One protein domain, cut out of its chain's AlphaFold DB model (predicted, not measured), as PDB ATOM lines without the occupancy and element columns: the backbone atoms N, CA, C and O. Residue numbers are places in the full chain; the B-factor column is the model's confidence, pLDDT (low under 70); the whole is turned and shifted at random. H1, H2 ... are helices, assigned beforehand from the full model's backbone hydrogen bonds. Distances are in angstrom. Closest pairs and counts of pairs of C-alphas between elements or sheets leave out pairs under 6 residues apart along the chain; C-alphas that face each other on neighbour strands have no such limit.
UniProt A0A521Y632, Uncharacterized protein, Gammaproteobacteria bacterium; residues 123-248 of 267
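This is residues 123 to 248 of the 267 residues of an uncharacterized protein of Gammaproteobacteria bacterium (UniProt A0A521Y632). Helices follow one another along the longest axis: a small bundle of H1, H2 and H3 at one end, the hairpin of H4 and H5 in the middle with H6 packed at a slant on it, and H7 packed on H6. H8 sits at the other end and touches no helix; residues 232 to 238, which lead to it, stick out. The printed part has 126 residues with eight named helices, H1 to H8 in order, and no named strand; the class is all helix. It is compact, with a radius of gyration of the C-alphas of 15.1 A and spans of 44 by 31 by 23 A.

Start with H1, residues 123 to 132, H2, residues 136 to 145, and H3, residues 150 to 163, an up and down bundle, each helix running against the one before. H1 and H2, a hairpin, touch at C-alphas Leu 127 and Val 139, their closest, 5.9 A apart. H2 and H3, also a hairpin, touch at a shallow tilt of 14 degrees, with C-alphas Leu 143 and Glu 150 closest at 6.8 A. Next look at H4, residues 170 to 179, and H5, residues 183 to 196, a hairpin at 4 degrees, opposite ways; C-alphas Ile 177 and Lys 186 are closest at 5.0 A. H3, with residues 154 to 158 alone, touches H5, closest at C-alphas Val 154 and Leu 185, 5.7 A. H6, residues 202 to 219, touches H4 with residues 205 to 213 alone, at a steep tilt of 53 degrees; C-alphas Thr 178 and Ala 209 are closest at 4.5 A. H7, residues 223 to 231, touches H6, closest at C-alphas Met 216 and Ser 226, 6.9 A. H8, residues 239 to 248, and H7 are only just apart, closest 8.5 A. Every O i to N i+4 pair is within hydrogen-bond range in H1, H3, H4 and H6; H2 has 5 of 6, H5 9 of 10, H8 4 of 6 and H7 1 of 5, with 2 of 6 O i to N i+3 pairs in H7. Of 8 touching pairs given a tilt, 4 are shallow: part aligned, part crossed packing.

Find C-alpha 123 at (18.414, 18.475, -53.311), where H1 begins. H3 runs 19.8 A, H5 20.9 A, and H6, the longest helix, 25.8 A from C-alpha 202 at (27.549, 18.778, -25.123). H8 ends at C-alpha 248, (34.449, -6.663, -19.568).

The C-alphas of His 125 and Ala 248 are the two farthest apart, 46.8 A. The printed part has no cut, and no link is long. Mean pLDDT of the printed part is 81.2; residues 147 to 148 and 222 to 248 are under 70.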
ATOM      1  N   LEU A 123      18.120  19.311 -54.468       89.25
ATOM      2  CA  LEU A 123      18.414  18.475 -53.311       89.25
ATOM      3  C   LEU A 123      18.333  19.270 -52.008       89.25
ATOM      4  O   LEU A 123      17.787  18.786 -51.027       89.25
ATOM      5  N   GLU A 124      18.814  20.508 -52.034       92.12
ATOM      6  CA  GLU A 124      18.772  21.437 -50.909       92.12
ATOM      7  C   GLU A 124      17.342  21.641 -50.398       92.12
ATOM      8  O   GLU A 124      17.077  21.442 -49.221       92.12
ATOM      9  N   HIS A 125      16.387  21.911 -51.292       93.06
ATOM     10  CA  HIS A 125      14.988  22.111 -50.898       93.06
ATOM     11  C   HIS A 125      14.330  20.818 -50.397       93.06
ATOM     12  O   HIS A 125      13.434  20.864 -49.556       93.06
ATOM     13  N   LYS A 126      14.769  19.651 -50.897       94.56
ATOM     14  CA  LYS A 126      14.356  18.353 -50.339       94.56
ATOM     15  C   LYS A 126      14.878  18.200 -48.913       94.56
ATOM     16  O   LYS A 126      14.099  17.870 -48.028       94.56
ATOM     17  N   LEU A 127      16.168  18.450 -48.702       95.50
ATOM     18  CA  LEU A 127      16.820  18.348 -47.400       95.50
ATOM     19  C   LEU A 127      16.179  19.286 -46.375       95.50
ATOM     20  O   LEU A 127      15.791  18.838 -45.300       95.50
ATOM     21  N   GLU A 128      16.002  20.553 -46.745       94.88
ATOM     22  CA  GLU A 128      15.343  21.565 -45.920       94.88
ATOM     23  C   GLU A 128      13.928  21.118 -45.533       94.88
ATOM     24  O   GLU A 128      13.570  21.113 -44.359       94.88
ATOM     25  N   GLY A 129      13.128  20.659 -46.503       94.62
ATOM     26  CA  GLY A 129      11.778  20.174 -46.232       94.62
ATOM     27  C   GLY A 129      11.764  18.948 -45.319       94.62
ATOM     28  O   GLY A 129      11.013  18.918 -44.346       94.62
ATOM     29  N   PHE A 130      12.615  17.952 -45.571       96.31
ATOM     30  CA  PHE A 130      12.689  16.768 -44.716       96.31
ATOM     31  C   PHE A 130      13.081  17.125 -43.277       96.31
ATOM     32  O   PHE A 130      12.434  16.649 -42.344       96.31
ATOM     33  N   ALA A 131      14.050  18.022 -43.086       96.19
ATOM     34  CA  ALA A 131      14.449  18.504 -41.766       96.19
ATOM     35  C   ALA A 131      13.336  19.318 -41.072       96.19
ATOM     36  O   ALA A 131      13.020  19.051 -39.912       96.19
ATOM     37  N   LEU A 132      12.639  20.212 -41.791       93.38
ATOM     38  CA  LEU A 132      11.443  20.912 -41.287       93.38
ATOM     39  C   LEU A 132      10.358  19.931 -40.811       93.38
ATOM     40  O   LEU A 132       9.618  20.215 -39.863       93.38
ATOM     41  N   GLY A 133      10.238  18.779 -41.476       90.62
ATOM     42  CA  GLY A 133       9.280  17.716 -41.163       90.62
ATOM     43  C   GLY A 133       9.750  16.675 -40.166       90.62
ATOM     44  O   GLY A 133       8.959  15.803 -39.818       90.62
ATOM     45  N   ARG A 134      10.999  16.769 -39.699       93.31
ATOM     46  CA  ARG A 134      11.637  15.755 -38.854       93.31
ATOM     47  C   ARG A 134      11.687  14.363 -39.502       93.31
ATOM     48  O   ARG A 134      11.631  13.346 -38.819       93.31
ATOM     49  N   HIS A 135      11.833  14.306 -40.823       94.69
ATOM     50  CA  HIS A 135      12.028  13.068 -41.585       94.69
ATOM     51  C   HIS A 135      13.506  12.658 -41.540       94.69
ATOM     52  O   HIS A 135      14.248  12.805 -42.511       94.69
ATOM     53  N   ILE A 136      13.953  12.214 -40.358       94.56
ATOM     54  CA  ILE A 136      15.374  12.002 -40.023       94.56
ATOM     55  C   ILE A 136      16.031  10.988 -40.968       94.56
ATOM     56  O   ILE A 136      17.156  11.202 -41.417       94.56
ATOM     57  N   THR A 137      15.314   9.921 -41.329       93.38
ATOM     58  CA  THR A 137      15.810   8.885 -42.249       93.38
ATOM     59  C   THR A 137      16.160   9.469 -43.617       93.38
ATOM     60  O   THR A 137      17.222   9.183 -44.172       93.38
ATOM     61  N   GLU A 138      15.297  10.317 -44.172       94.94
ATOM     62  CA  GLU A 138      15.530  10.977 -45.450       94.94
ATOM     63  C   GLU A 138      16.659  12.006 -45.384       94.94
ATOM     64  O   GLU A 138      17.429  12.092 -46.341       94.94
ATOM     65  N   VAL A 139      16.783  12.742 -44.272       96.00
ATOM     66  CA  VAL A 139      17.901  13.668 -44.033       96.00
ATOM     67  C   VAL A 139      19.229  12.914 -44.001       96.00
ATOM     68  O   VAL A 139      20.133  13.261 -44.759       96.00
ATOM     69  N   ASN A 140      19.322  11.847 -43.201       94.94
ATOM     70  CA  ASN A 140      20.503  10.983 -43.127       94.94
ATOM     71  C   ASN A 140      20.870  10.440 -44.508       94.94
ATOM     72  O   ASN A 140      21.994  10.611 -44.966       94.94
ATOM     73  N   ARG A 141      19.889   9.887 -45.234       93.19
ATOM     74  CA  ARG A 141      20.108   9.366 -46.585       93.19
ATOM     75  C   ARG A 141      20.657  10.430 -47.535       93.19
ATOM     76  O   ARG A 141      21.470  10.092 -48.384       93.19
ATOM     77  N   ILE A 142      20.188  11.674 -47.470       92.69
ATOM     78  CA  ILE A 142      20.719  12.736 -48.335       92.69
ATOM     79  C   ILE A 142      22.167  13.047 -47.957       92.69
ATOM     80  O   ILE A 142      23.019  13.070 -48.837       92.69
ATOM     81  N   LEU A 143      22.455  13.247 -46.672       92.69
ATOM     82  CA  LEU A 143      23.795  13.625 -46.222       92.69
ATOM     83  C   LEU A 143      24.835  12.518 -46.453       92.69
ATOM     84  O   LEU A 143      25.958  12.821 -46.835       92.69
ATOM     85  N   ASP A 144      24.453  11.248 -46.304       90.25
ATOM     86  CA  ASP A 144      25.358  10.103 -46.473       90.25
ATOM     87  C   ASP A 144      25.734   9.830 -47.946       90.25
ATOM     88  O   ASP A 144      26.697   9.115 -48.213       90.25
ATOM     89  N   ASN A 145      24.975  10.362 -48.914       85.75
ATOM     90  CA  ASN A 145      25.177  10.095 -50.345       85.75
ATOM     91  C   ASN A 145      25.814  11.262 -51.124       85.75
ATOM     92  O   ASN A 145      26.062  11.113 -52.320       85.75
ATOM     93  N   GLU A 146      26.067  12.414 -50.497       79.69
ATOM     94  CA  GLU A 146      26.544  13.612 -51.197       79.69
ATOM     95  C   GLU A 146      28.031  13.885 -50.958       79.69
ATOM     96  O   GLU A 146      28.449  14.337 -49.893       79.69
ATOM     97  N   GLU A 147      28.840  13.683 -51.998       67.31
ATOM     98  CA  GLU A 147      30.261  14.022 -51.980       67.31
ATOM     99  C   GLU A 147      30.477  15.509 -52.332       67.31
ATOM    100  O   GLU A 147      30.091  15.981 -53.402       67.31
ATOM    101  N   GLY A 148      31.146  16.263 -51.451       63.56
ATOM    102  CA  GLY A 148      31.745  17.564 -51.794       63.56
ATOM    103  C   GLY A 148      30.975  18.838 -51.409       63.56
ATOM    104  O   GLY A 148      31.499  19.922 -51.651       63.56
ATOM    105  N   ASN A 149      29.798  18.746 -50.777       70.94
ATOM    106  CA  ASN A 149      29.041  19.902 -50.242       70.94
ATOM    107  C   ASN A 149      28.527  19.704 -48.802       70.94
ATOM    108  O   ASN A 149      27.605  20.385 -48.351       70.94
ATOM    109  N   GLU A 150      29.150  18.783 -48.071       80.94
ATOM    110  CA  GLU A 150      28.729  18.314 -46.749       80.94
ATOM    111  C   GLU A 150      28.447  19.462 -45.764       80.94
ATOM    112  O   GLU A 150      27.373  19.530 -45.175       80.94
ATOM    113  N   GLN A 151      29.355  20.439 -45.655       88.00
ATOM    114  CA  GLN A 151      29.205  21.537 -44.694       88.00
ATOM    115  C   GLN A 151      28.004  22.446 -44.994       88.00
ATOM    116  O   GLN A 151      27.300  22.858 -44.073       88.00
ATOM    117  N   TYR A 152      27.751  22.753 -46.270       91.62
ATOM    118  CA  TYR A 152      26.599  23.567 -46.663       91.62
ATOM    119  C   TYR A 152      25.288  22.842 -46.350       91.62
ATOM    120  O   TYR A 152      24.389  23.414 -45.740       91.62
ATOM    121  N   LEU A 153      25.202  21.561 -46.715       93.88
ATOM    122  CA  LEU A 153      24.007  20.749 -46.497       93.88
ATOM    123  C   LEU A 153      23.731  20.518 -45.005       93.88
ATOM    124  O   LEU A 153      22.577  20.578 -44.584       93.88
ATOM    125  N   VAL A 154      24.771  20.331 -44.187       95.56
ATOM    126  CA  VAL A 154      24.627  20.261 -42.725       95.56
ATOM    127  C   VAL A 154      24.000  21.539 -42.172       95.56
ATOM    128  O   VAL A 154      23.091  21.451 -41.349       95.56
ATOM    129  N   MET A 155      24.433  22.714 -42.641       95.56
ATOM    130  CA  MET A 155      23.847  23.985 -42.204       95.56
ATOM    131  C   MET A 155      22.387  24.129 -42.632       95.56
ATOM    132  O   MET A 155      21.555  24.507 -41.813       95.56
ATOM    133  N   VAL A 156      22.054  23.745 -43.869       95.06
ATOM    134  CA  VAL A 156      20.664  23.737 -44.358       95.06
ATOM    135  C   VAL A 156      19.779  22.852 -43.476       95.06
ATOM    136  O   VAL A 156      18.695  23.267 -43.071       95.06
ATOM    137  N   ALA A 157      20.236  21.642 -43.141       97.19
ATOM    138  CA  ALA A 157      19.490  20.737 -42.272       97.19
ATOM    139  C   ALA A 157      19.343  21.297 -40.848       97.19
ATOM    140  O   ALA A 157      18.255  21.235 -40.279       97.19
ATOM    141  N   LEU A 158      20.414  21.856 -40.274       97.25
ATOM    142  CA  LEU A 158      20.398  22.459 -38.940       97.25
ATOM    143  C   LEU A 158      19.384  23.605 -38.852       97.25
ATOM    144  O   LEU A 158      18.517  23.584 -37.976       97.25
ATOM    145  N   ASP A 159      19.472  24.567 -39.771       94.38
ATOM    146  CA  ASP A 159      18.582  25.728 -39.819       94.38
ATOM    147  C   ASP A 159      17.126  25.283 -39.964       94.38
ATOM    148  O   ASP A 159      16.247  25.775 -39.256       94.38
ATOM    149  N   ALA A 160      16.874  24.284 -40.812       94.25
ATOM    150  CA  ALA A 160      15.555  23.699 -40.997       94.25
ATOM    151  C   ALA A 160      15.038  22.955 -39.754       94.25
ATOM    152  O   ALA A 160      13.855  23.060 -39.436       94.25
ATOM    153  N   TYR A 161      15.882  22.239 -39.004       95.56
ATOM    154  CA  TYR A 161      15.465  21.625 -37.739       95.56
ATOM    155  C   TYR A 161      15.110  22.678 -36.680       95.56
ATOM    156  O   TYR A 161      14.100  22.536 -35.983       95.56
ATOM    157  N   ILE A 162      15.892  23.757 -36.582       91.75
ATOM    158  CA  ILE A 162      15.611  24.895 -35.691       91.75
ATOM    159  C   ILE A 162      14.313  25.595 -36.126       91.75
ATOM    160  O   ILE A 162      13.416  25.836 -35.311       91.75
ATOM    161  N   GLU A 163      14.149  25.859 -37.422       86.75
ATOM    162  CA  GLU A 163      12.936  26.452 -37.991       86.75
ATOM    163  C   GLU A 163      11.714  25.525 -37.876       86.75
ATOM    164  O   GLU A 163      10.586  25.999 -37.743       86.75
ATOM    165  N   GLY A 164      11.906  24.211 -37.848       86.75
ATOM    166  CA  GLY A 164      10.852  23.246 -37.547       86.75
ATOM    167  C   GLY A 164      10.454  23.225 -36.068       86.75
ATOM    168  O   GLY A 164       9.400  22.693 -35.727       86.75
ATOM    169  N   GLY A 165      11.259  23.837 -35.190       87.56
ATOM    170  CA  GLY A 165      11.086  23.785 -33.736       87.56
ATOM    171  C   GLY A 165      11.551  22.466 -33.115       87.56
ATOM    172  O   GLY A 165      11.137  22.136 -32.006       87.56
ATOM    173  N   HIS A 166      12.402  21.710 -33.812       88.19
ATOM    174  CA  HIS A 166      12.891  20.392 -33.381       88.19
ATOM    175  C   HIS A 166      14.117  20.476 -32.461       88.19
ATOM    176  O   HIS A 166      14.572  19.459 -31.947       88.19
ATOM    177  N   VAL A 167      14.633  21.690 -32.235       92.88
ATOM    178  CA  VAL A 167      15.819  21.981 -31.412       92.88
ATOM    179  C   VAL A 167      15.457  22.959 -30.289       92.88
ATOM    180  O   VAL A 167      16.094  23.988 -30.104       92.88
ATOM    181  N   GLU A 168      14.364  22.703 -29.567       87.62
ATOM    182  CA  GLU A 168      13.853  23.620 -28.527       87.62
ATOM    183  C   GLU A 168      14.034  23.095 -27.101       87.62
ATOM    184  O   GLU A 168      14.127  23.866 -26.146       87.62
ATOM    185  N   ASN A 169      14.074  21.775 -26.931       87.75
ATOM    186  CA  ASN A 169      14.177  21.144 -25.625       87.75
ATOM    187  C   ASN A 169      14.995  19.853 -25.687       87.75
ATOM    188  O   ASN A 169      15.259  19.300 -26.757       87.75
ATOM    189  N   LEU A 170      15.415  19.393 -24.509       88.62
ATOM    190  CA  LEU A 170      16.317  18.256 -24.386       88.62
ATOM    191  C   LEU A 170      15.724  16.943 -24.930       88.62
ATOM    192  O   LEU A 170      16.424  16.322 -25.718       88.62
ATOM    193  N   PRO A 171      14.501  16.504 -24.565       88.50
ATOM    194  CA  PRO A 171      13.932  15.267 -25.107       88.50
ATOM    195  C   PRO A 171      13.924  15.194 -26.639       88.50
ATOM    196  O   PRO A 171      14.504  14.263 -27.197       88.50
ATOM    197  N   ASP A 172      13.343  16.194 -27.309       85.19
ATOM    198  CA  ASP A 172      13.134  16.147 -28.763       85.19
ATOM    199  C   ASP A 172      14.463  16.225 -29.525       85.19
ATOM    200  O   ASP A 172      14.698  15.487 -30.489       85.19
ATOM    201  N   THR A 173      15.374  17.075 -29.044       92.44
ATOM    202  CA  THR A 173      16.700  17.213 -29.652       92.44
ATOM    203  C   THR A 173      17.572  15.991 -29.370       92.44
ATOM    204  O   THR A 173      18.357  15.593 -30.222       92.44
ATOM    205  N   PHE A 174      17.460  15.370 -28.191       93.00
ATOM    206  CA  PHE A 174      18.239  14.176 -27.857       93.00
ATOM    207  C   PHE A 174      17.857  12.988 -28.742       93.00
ATOM    208  O   PHE A 174      18.744  12.297 -29.244       93.00
ATOM    209  N   GLU A 175      16.560  12.788 -28.981       90.62
ATOM    210  CA  GLU A 175      16.071  11.834 -29.981       90.62
ATOM    211  C   GLU A 175      16.648  12.156 -31.364       90.62
ATOM    212  O   GLU A 175      17.238  11.290 -32.005       90.62
ATOM    213  N   LEU A 176      16.564  13.421 -31.787       94.00
ATOM    214  CA  LEU A 176      17.074  13.852 -33.085       94.00
ATOM    215  C   LEU A 176      18.584  13.586 -33.246       94.00
ATOM    216  O   LEU A 176      19.004  13.032 -34.259       94.00
ATOM    217  N   ILE A 177      19.404  13.917 -32.244       96.44
ATOM    218  CA  ILE A 177      20.852  13.638 -32.227       96.44
ATOM    219  C   ILE A 177      21.130  12.129 -32.254       96.44
ATOM    220  O   ILE A 177      22.062  11.694 -32.927       96.44
ATOM    221  N   THR A 178      20.341  11.337 -31.523       94.25
ATOM    222  CA  THR A 178      20.485   9.872 -31.471       94.25
ATOM    223  C   THR A 178      20.260   9.253 -32.847       94.25
ATOM    224  O   THR A 178      21.070   8.440 -33.285       94.25
ATOM    225  N   LEU A 179      19.195   9.673 -33.533       94.19
ATOM    226  CA  LEU A 179      18.770   9.110 -34.815       94.19
ATOM    227  C   LEU A 179      19.507   9.695 -36.025       94.19
ATOM    228  O   LEU A 179      19.495   9.101 -37.100       94.19
ATOM    229  N   THR A 180      20.144  10.856 -35.883       95.31
ATOM    230  CA  THR A 180      21.012  11.406 -36.931       95.31
ATOM    231  C   THR A 180      22.202  10.461 -37.138       95.31
ATOM    232  O   THR A 180      22.749   9.950 -36.169       95.31
ATOM    233  N   THR A 181      22.644  10.206 -38.368       93.25
ATOM    234  CA  THR A 181      23.863   9.406 -38.638       93.25
ATOM    235  C   THR A 181      25.078  10.303 -38.824       93.25
ATOM    236  O   THR A 181      26.168   9.989 -38.347       93.25
ATOM    237  N   HIS A 182      24.861  11.470 -39.427       94.50
ATOM    238  CA  HIS A 182      25.906  12.403 -39.813       94.50
ATOM    239  C   HIS A 182      26.611  13.066 -38.603       94.50
ATOM    240  O   HIS A 182      25.978  13.849 -37.879       94.50
ATOM    241  N   PRO A 183      27.922  12.829 -38.372       93.81
ATOM    242  CA  PRO A 183      28.616  13.267 -37.154       93.81
ATOM    243  C   PRO A 183      28.624  14.781 -36.935       93.81
ATOM    244  O   PRO A 183      28.429  15.249 -35.811       93.81
ATOM    245  N   GLU A 184      28.826  15.561 -37.999       94.94
ATOM    246  CA  GLU A 184      28.874  17.021 -37.870       94.94
ATOM    247  C   GLU A 184      27.497  17.599 -37.529       94.94
ATOM    248  O   GLU A 184      27.383  18.460 -36.661       94.94
ATOM    249  N   LEU A 185      26.422  17.053 -38.103       96.50
ATOM    250  CA  LEU A 185      25.068  17.507 -37.801       96.50
ATOM    251  C   LEU A 185      24.695  17.200 -36.344       96.50
ATOM    252  O   LEU A 185      24.144  18.068 -35.671       96.50
ATOM    253  N   LYS A 186      25.064  16.022 -35.808       96.38
ATOM    254  CA  LYS A 186      24.890  15.706 -34.373       96.38
ATOM    255  C   LYS A 186      25.506  16.773 -33.476       96.38
ATOM    256  O   LYS A 186      24.879  17.231 -32.520       96.38
ATOM    257  N   ARG A 187      26.749  17.151 -33.785       97.12
ATOM    258  CA  ARG A 187      27.505  18.149 -33.031       97.12
ATOM    259  C   ARG A 187      26.811  19.508 -33.085       97.12
ATOM    260  O   ARG A 187      26.609  20.117 -32.037       97.12
ATOM    261  N   GLN A 188      26.405  19.947 -34.273       97.75
ATOM    262  CA  GLN A 188      25.711  21.221 -34.463       97.75
ATOM    263  C   GLN A 188      24.367  21.270 -33.721       97.75
ATOM    264  O   GLN A 188      24.087  22.240 -33.022       97.75
ATOM    265  N   LEU A 189      23.577  20.195 -33.769       98.06
ATOM    266  CA  LEU A 189      22.322  20.079 -33.016       98.06
ATOM    267  C   LEU A 189      22.540  20.186 -31.498       98.06
ATOM    268  O   LEU A 189      21.783  20.862 -30.800       98.06
ATOM    269  N   ALA A 190      23.592  19.549 -30.975       97.31
ATOM    270  CA  ALA A 190      23.934  19.623 -29.558       97.31
ATOM    271  C   ALA A 190      24.355  21.042 -29.129       97.31
ATOM    272  O   ALA A 190      23.958  21.498 -28.054       97.31
ATOM    273  N   TYR A 191      25.116  21.755 -29.967       97.69
ATOM    274  CA  TYR A 191      25.476  23.155 -29.713       97.69
ATOM    275  C   TYR A 191      24.273  24.095 -29.806       97.69
ATOM    276  O   TYR A 191      24.087  24.919 -28.912       97.69
ATOM    277  N   ALA A 192      23.403  23.924 -30.799       96.62
ATOM    278  CA  ALA A 192      22.177  24.710 -30.909       96.62
ATOM    279  C   ALA A 192      21.264  24.529 -29.677       96.62
ATOM    280  O   ALA A 192      20.679  25.492 -29.179       96.62
ATOM    281  N   LEU A 193      21.193  23.321 -29.103       95.56
ATOM    282  CA  LEU A 193      20.486  23.114 -27.834       95.56
ATOM    283  C   LEU A 193      21.206  23.763 -26.642       95.56
ATOM    284  O   LEU A 193      20.551  24.293 -25.744       95.56
ATOM    285  N   LYS A 194      22.542  23.729 -26.611       95.81
ATOM    286  CA  LYS A 194      23.355  24.356 -25.557       95.81
ATOM    287  C   LYS A 194      23.108  25.861 -25.459       95.81
ATOM    288  O   LYS A 194      23.067  26.381 -24.347       95.81
ATOM    289  N   GLU A 195      22.889  26.540 -26.582       94.75
ATOM    290  CA  GLU A 195      22.517  27.963 -26.598       94.75
ATOM    291  C   GLU A 195      21.198  28.240 -25.858       94.75
ATOM    292  O   GLU A 195      21.013  29.319 -25.297       94.75
ATOM    293  N   LYS A 196      20.297  27.252 -25.802       91.94
ATOM    294  CA  LYS A 196      18.999  27.335 -25.113       91.94
ATOM    295  C   LYS A 196      19.045  26.783 -23.683       91.94
ATOM    296  O   LYS A 196      18.234  27.176 -22.846       91.94
ATOM    297  N   ILE A 197      19.976  25.872 -23.388       93.19
ATOM    298  CA  ILE A 197      20.140  25.215 -22.084       93.19
ATOM    299  C   ILE A 197      21.585  25.384 -21.608       93.19
ATOM    300  O   ILE A 197      22.444  24.528 -21.822       93.19
ATOM    301  N   GLU A 198      21.845  26.474 -20.882       91.19
ATOM    302  CA  GLU A 198      23.192  26.855 -20.435       91.19
ATOM    303  C   GLU A 198      23.893  25.778 -19.592       91.19
ATOM    304  O   GLU A 198      25.113  25.660 -19.628       91.19
ATOM    305  N   THR A 199      23.165  24.939 -18.855       92.00
ATOM    306  CA  THR A 199      23.762  23.892 -18.006       92.00
ATOM    307  C   THR A 199      24.092  22.596 -18.748       92.00
ATOM    308  O   THR A 199      24.669  21.689 -18.152       92.00
ATOM    309  N   LEU A 200      23.741  22.486 -20.031       92.44
ATOM    310  CA  LEU A 200      23.945  21.275 -20.824       92.44
ATOM    311  C   LEU A 200      25.437  20.999 -21.065       92.44
ATOM    312  O   LEU A 200      26.175  21.890 -21.486       92.44
ATOM    313  N   ASP A 201      25.887  19.764 -20.857       94.56
ATOM    314  CA  ASP A 201      27.198  19.305 -21.324       94.56
ATOM    315  C   ASP A 201      27.037  18.636 -22.699       94.56
ATOM    316  O   ASP A 201      26.387  17.598 -22.831       94.56
ATOM    317  N   VAL A 202      27.617  19.256 -23.732       95.56
ATOM    318  CA  VAL A 202      27.549  18.778 -25.123       95.56
ATOM    319  C   VAL A 202      28.219  17.411 -25.278       95.56
ATOM    320  O   VAL A 202      27.681  16.544 -25.965       95.56
ATOM    321  N   ASN A 203      29.355  17.177 -24.616       95.31
ATOM    322  CA  ASN A 203      30.087  15.915 -24.735       95.31
ATOM    323  C   ASN A 203      29.335  14.780 -24.039       95.31
ATOM    324  O   ASN A 203      29.253  13.668 -24.567       95.31
ATOM    325  N   GLU A 204      28.754  15.062 -22.869       92.44
ATOM    326  CA  GLU A 204      27.906  14.096 -22.170       92.44
ATOM    327  C   GLU A 204      26.671  13.740 -23.011       92.44
ATOM    328  O   GLU A 204      26.314  12.563 -23.111       92.44
ATOM    329  N   LEU A 205      26.041  14.735 -23.645       93.88
ATOM    330  CA  LEU A 205      24.880  14.533 -24.511       93.88
ATOM    331  C   LEU A 205      25.211  13.639 -25.711       93.88
ATOM    332  O   LEU A 205      24.517  12.648 -25.936       93.88
ATOM    333  N   LEU A 206      26.283  13.961 -26.440       95.69
ATOM    334  CA  LEU A 206      26.730  13.188 -27.603       95.69
ATOM    335  C   LEU A 206      27.077  11.748 -27.209       95.69
ATOM    336  O   LEU A 206      26.581  10.809 -27.827       95.69
ATOM    337  N   THR A 207      27.808  11.558 -26.105       94.19
ATOM    338  CA  THR A 207      28.154  10.220 -25.590       94.19
ATOM    339  C   THR A 207      26.908   9.392 -25.261       94.19
ATOM    340  O   THR A 207      26.865   8.185 -25.502       94.19
ATOM    341  N   LYS A 208      25.880  10.014 -24.669       91.12
ATOM    342  CA  LYS A 208      24.617   9.326 -24.363       91.12
ATOM    343  C   LYS A 208      23.855   8.954 -25.631       91.12
ATOM    344  O   LYS A 208      23.329   7.846 -25.693       91.12
ATOM    345  N   ALA A 209      23.816   9.850 -26.614       92.81
ATOM    346  CA  ALA A 209      23.143   9.612 -27.884       92.81
ATOM    347  C   ALA A 209      23.817   8.476 -28.668       92.81
ATOM    348  O   ALA A 209      23.136   7.589 -29.165       92.81
ATOM    349  N   GLU A 210      25.152   8.434 -28.707       92.81
ATOM    350  CA  GLU A 210      25.914   7.351 -29.345       92.81
ATOM    351  C   GLU A 210      25.666   5.991 -28.686       92.81
ATOM    352  O   GLU A 210      25.424   5.003 -29.375       92.81
ATOM    353  N   LYS A 211      25.672   5.934 -27.347       91.00
ATOM    354  CA  LYS A 211      25.367   4.695 -26.614       91.00
ATOM    355  C   LYS A 211      23.950   4.204 -26.882       91.00
ATOM    356  O   LYS A 211      23.744   2.998 -26.993       91.00
ATOM    357  N   LEU A 212      22.986   5.120 -26.962       89.00
ATOM    358  CA  LEU A 212      21.608   4.769 -27.282       89.00
ATOM    359  C   LEU A 212      21.487   4.273 -28.726       89.00
ATOM    360  O   LEU A 212      20.903   3.218 -28.937       89.00
ATOM    361  N   ALA A 213      22.094   4.966 -29.691       89.88
ATOM    362  CA  ALA A 213      22.096   4.544 -31.090       89.88
ATOM    363  C   ALA A 213      22.698   3.137 -31.262       89.88
ATOM    364  O   ALA A 213      22.084   2.282 -31.892       89.88
ATOM    365  N   ALA A 214      23.842   2.861 -30.621       88.75
ATOM    366  CA  ALA A 214      24.470   1.537 -30.644       88.75
ATOM    367  C   ALA A 214      23.579   0.451 -30.017       88.75
ATOM    368  O   ALA A 214      23.452  -0.645 -30.558       88.75
ATOM    369  N   PHE A 215      22.919   0.760 -28.894       87.81
ATOM    370  CA  PHE A 215      21.972  -0.157 -28.261       87.81
ATOM    371  C   PHE A 215      20.777  -0.471 -29.176       87.81
ATOM    372  O   PHE A 215      20.385  -1.635 -29.288       87.81
ATOM    373  N   MET A 216      20.221   0.552 -29.837       86.25
ATOM    374  CA  MET A 216      19.105   0.413 -30.779       86.25
ATOM    375  C   MET A 216      19.480  -0.460 -31.977       86.25
ATOM    376  O   MET A 216      18.703  -1.330 -32.370       86.25
ATOM    377  N   GLU A 217      20.684  -0.271 -32.517       87.25
ATOM    378  CA  GLU A 217      21.215  -1.078 -33.615       87.25
ATOM    379  C   GLU A 217      21.404  -2.548 -33.204       87.25
ATOM    380  O   GLU A 217      20.950  -3.453 -33.908       87.25
ATOM    381  N   GLU A 218      22.002  -2.797 -32.033       88.19
ATOM    382  CA  GLU A 218      22.244  -4.146 -31.504       88.19
ATOM    383  C   GLU A 218      20.937  -4.923 -31.273       88.19
ATOM    384  O   GLU A 218      20.837  -6.107 -31.605       88.19
ATOM    385  N   HIS A 219      19.916  -4.255 -30.734       83.81
ATOM    386  CA  HIS A 219      18.672  -4.898 -30.308       83.81
ATOM    387  C   HIS A 219      17.529  -4.778 -31.323       83.81
ATOM    388  O   HIS A 219      16.459  -5.343 -31.094       83.81
ATOM    389  N   LYS A 220      17.744  -4.080 -32.447       80.88
ATOM    390  CA  LYS A 220      16.726  -3.804 -33.479       80.88
ATOM    391  C   LYS A 220      15.436  -3.213 -32.895       80.88
ATOM    392  O   LYS A 220      14.337  -3.587 -33.311       80.88
ATOM    393  N   THR A 221      15.563  -2.351 -31.890       75.00
ATOM    394  CA  THR A 221      14.415  -1.712 -31.236       75.00
ATOM    395  C   THR A 221      13.937  -0.506 -32.036       75.00
ATOM    396  O   THR A 221      14.732   0.161 -32.692       75.00
ATOM    397  N   ASP A 222      12.633  -0.223 -31.978       64.62
ATOM    398  CA  ASP A 222      12.068   0.986 -32.582       64.62
ATOM    399  C   ASP A 222      12.348   2.252 -31.743       64.62
ATOM    400  O   ASP A 222      12.709   2.199 -30.557       64.62
ATOM    401  N   ASP A 223      12.189   3.406 -32.391       58.28
ATOM    402  CA  ASP A 223      12.506   4.736 -31.857       58.28
ATOM    403  C   ASP A 223      11.707   5.069 -30.580       58.28
ATOM    404  O   ASP A 223      12.228   5.673 -29.638       58.28
ATOM    405  N   ALA A 224      10.456   4.605 -30.490       53.12
ATOM    406  CA  ALA A 224       9.528   4.956 -29.415       53.12
ATOM    407  C   ALA A 224       9.828   4.232 -28.088       53.12
ATOM    408  O   ALA A 224       9.645   4.798 -27.004       53.12
ATOM    409  N   GLN A 225      10.306   2.984 -28.142       50.31
ATOM    410  CA  GLN A 225      10.614   2.204 -26.935       50.31
ATOM    411  C   GLN A 225      11.953   2.603 -26.293       50.31
ATOM    412  O   GLN A 225      12.109   2.533 -25.071       50.31
ATOM    413  N   SER A 226      12.896   3.088 -27.096       49.56
ATOM    414  CA  SER A 226      14.296   3.292 -26.704       49.56
ATOM    415  C   SER A 226      14.514   4.582 -25.888       49.56
ATOM    416  O   SER A 226      15.281   4.607 -24.920       49.56
ATOM    417  N   ILE A 227      13.762   5.646 -26.193       52.09
ATOM    418  CA  ILE A 227      13.852   6.959 -25.519       52.09
ATOM    419  C   ILE A 227      13.312   6.901 -24.085       52.09
ATOM    420  O   ILE A 227      13.857   7.539 -23.177       52.09
ATOM    421  N   THR A 228      12.279   6.089 -23.848       52.44
ATOM    422  CA  THR A 228      11.683   5.892 -22.515       52.44
ATOM    423  C   THR A 228      12.679   5.234 -21.550       52.44
ATOM    424  O   THR A 228      12.718   5.570 -20.368       52.44
ATOM    425  N   ILE A 229      13.544   4.350 -22.057       49.16
ATOM    426  CA  ILE A 229      14.537   3.613 -21.261       49.16
ATOM    427  C   ILE A 229      15.673   4.531 -20.775       49.16
ATOM    428  O   ILE A 229      16.136   4.393 -19.642       49.16
ATOM    429  N   VAL A 230      16.101   5.497 -21.597       48.38
ATOM    430  CA  VAL A 230      17.229   6.396 -21.277       48.38
ATOM    431  C   VAL A 230      16.801   7.639 -20.495       48.38
ATOM    432  O   VAL A 230      17.574   8.162 -19.688       48.38
ATOM    433  N   THR A 231      15.569   8.113 -20.690       46.28
ATOM    434  CA  THR A 231      15.058   9.324 -20.021       46.28
ATOM    435  C   THR A 231      14.446   9.060 -18.641       46.28
ATOM    436  O   THR A 231      14.258  10.008 -17.868       46.28
ATOM    437  N   ASP A 232      14.197   7.798 -18.266       42.53
ATOM    438  CA  ASP A 232      13.728   7.460 -16.923       42.53
ATOM    439  C   ASP A 232      14.850   7.636 -15.877       42.53
ATOM    440  O   ASP A 232      15.784   6.837 -15.746       42.53
ATOM    441  N   ARG A 233      14.744   8.713 -15.085       41.41
ATOM    442  CA  ARG A 233      15.682   9.070 -14.002       41.41
ATOM    443  C   ARG A 233      15.883   7.955 -12.968       41.41
ATOM    444  O   ARG A 233      16.895   7.983 -12.269       41.41
ATOM    445  N   LYS A 234      14.964   6.989 -12.844       39.75
ATOM    446  CA  LYS A 234      15.103   5.862 -11.902       39.75
ATOM    447  C   LYS A 234      16.001   4.733 -12.418       39.75
ATOM    448  O   LYS A 234      16.529   3.975 -11.610       39.75
ATOM    449  N   SER A 235      16.230   4.662 -13.727       43.25
ATOM    450  CA  SER A 235      17.027   3.614 -14.390       43.25
ATOM    451  C   SER A 235      18.515   3.976 -14.513       43.25
ATOM    452  O   SER A 235      19.362   3.114 -14.763       43.25
ATOM    453  N   SER A 236      18.844   5.256 -14.308       42.41
ATOM    454  CA  SER A 236      20.139   5.862 -14.645       42.41
ATOM    455  C   SER A 236      21.376   5.326 -13.892       42.41
ATOM    456  O   SER A 236      22.456   5.363 -14.471       42.41
ATOM    457  N   PRO A 237      21.318   4.764 -12.667       38.62
ATOM    458  CA  PRO A 237      22.520   4.159 -12.075       38.62
ATOM    459  C   PRO A 237      22.762   2.712 -12.531       38.62
ATOM    460  O   PRO A 237      23.890   2.218 -12.463       38.62
ATOM    461  N   THR A 238      21.709   2.004 -12.947       39.22
ATOM    462  CA  THR A 238      21.735   0.541 -13.096       39.22
ATOM    463  C   THR A 238      21.970   0.118 -14.543       39.22
ATOM    464  O   THR A 238      22.733  -0.818 -14.783       39.22
ATOM    465  N   PHE A 239      21.407   0.849 -15.512       42.25
ATOM    466  CA  PHE A 239      21.553   0.534 -16.939       42.25
ATOM    467  C   PHE A 239      23.002   0.701 -17.428       42.25
ATOM    468  O   PHE A 239      23.550  -0.167 -18.106       42.25
ATOM    469  N   PHE A 240      23.692   1.759 -16.984       40.62
ATOM    470  CA  PHE A 240      25.092   1.996 -17.353       40.62
ATOM    471  C   PHE A 240      26.078   1.004 -16.715       40.62
ATOM    472  O   PHE A 240      27.175   0.814 -17.242       40.62
ATOM    473  N   LYS A 241      25.703   0.312 -15.628       37.41
ATOM    474  CA  LYS A 241      26.525  -0.781 -15.084       37.41
ATOM    475  C   LYS A 241      26.469  -2.030 -15.959       37.41
ATOM    476  O   LYS A 241      27.498  -2.675 -16.121       37.41
ATOM    477  N   GLN A 242      25.320  -2.350 -16.554       35.81
ATOM    478  CA  GLN A 242      25.183  -3.549 -17.386       35.81
ATOM    479  C   GLN A 242      25.891  -3.404 -18.741       35.81
ATOM    480  O   GLN A 242      26.631  -4.308 -19.114       35.81
ATOM    481  N   ALA A 243      25.809  -2.243 -19.402       35.62
ATOM    482  CA  ALA A 243      26.551  -2.002 -20.649       35.62
ATOM    483  C   ALA A 243      28.086  -2.011 -20.458       35.62
ATOM    484  O   ALA A 243      28.831  -2.402 -21.352       35.62
ATOM    485  N   THR A 244      28.577  -1.635 -19.271       34.25
ATOM    486  CA  THR A 244      30.017  -1.694 -18.954       34.25
ATOM    487  C   THR A 244      30.472  -3.116 -18.586       34.25
ATOM    488  O   THR A 244      31.624  -3.472 -18.815       34.25
ATOM    489  N   LEU A 245      29.575  -3.953 -18.048       33.00
ATOM    490  CA  LEU A 245      29.873  -5.341 -17.671       33.00
ATOM    491  C   LEU A 245      29.966  -6.286 -18.878       33.00
ATOM    492  O   LEU A 245      30.825  -7.162 -18.867       33.00
ATOM    493  N   VAL A 246      29.169  -6.082 -19.934       39.38
ATOM    494  CA  VAL A 246      29.201  -6.950 -21.133       39.38
ATOM    495  C   VAL A 246      30.511  -6.791 -21.924       39.38
ATOM    496  O   VAL A 246      31.061  -7.779 -22.412       39.38
ATOM    497  N   ASN A 247      31.096  -5.587 -21.953       35.88
ATOM    498  CA  ASN A 247      32.407  -5.356 -22.577       35.88
ATOM    499  C   ASN A 247      33.591  -5.885 -21.745       35.88
ATOM    500  O   ASN A 247      34.659  -6.140 -22.299       35.88
ATOM    501  N   ALA A 248      33.415  -6.096 -20.437       33.44
ATOM    502  CA  ALA A 248      34.449  -6.663 -19.568       33.44
ATOM    503  C   ALA A 248      34.468  -8.204 -19.576       33.44
ATOM    504  O   ALA A 248      35.496  -8.801 -19.266       33.44
TER     505      ALA A 248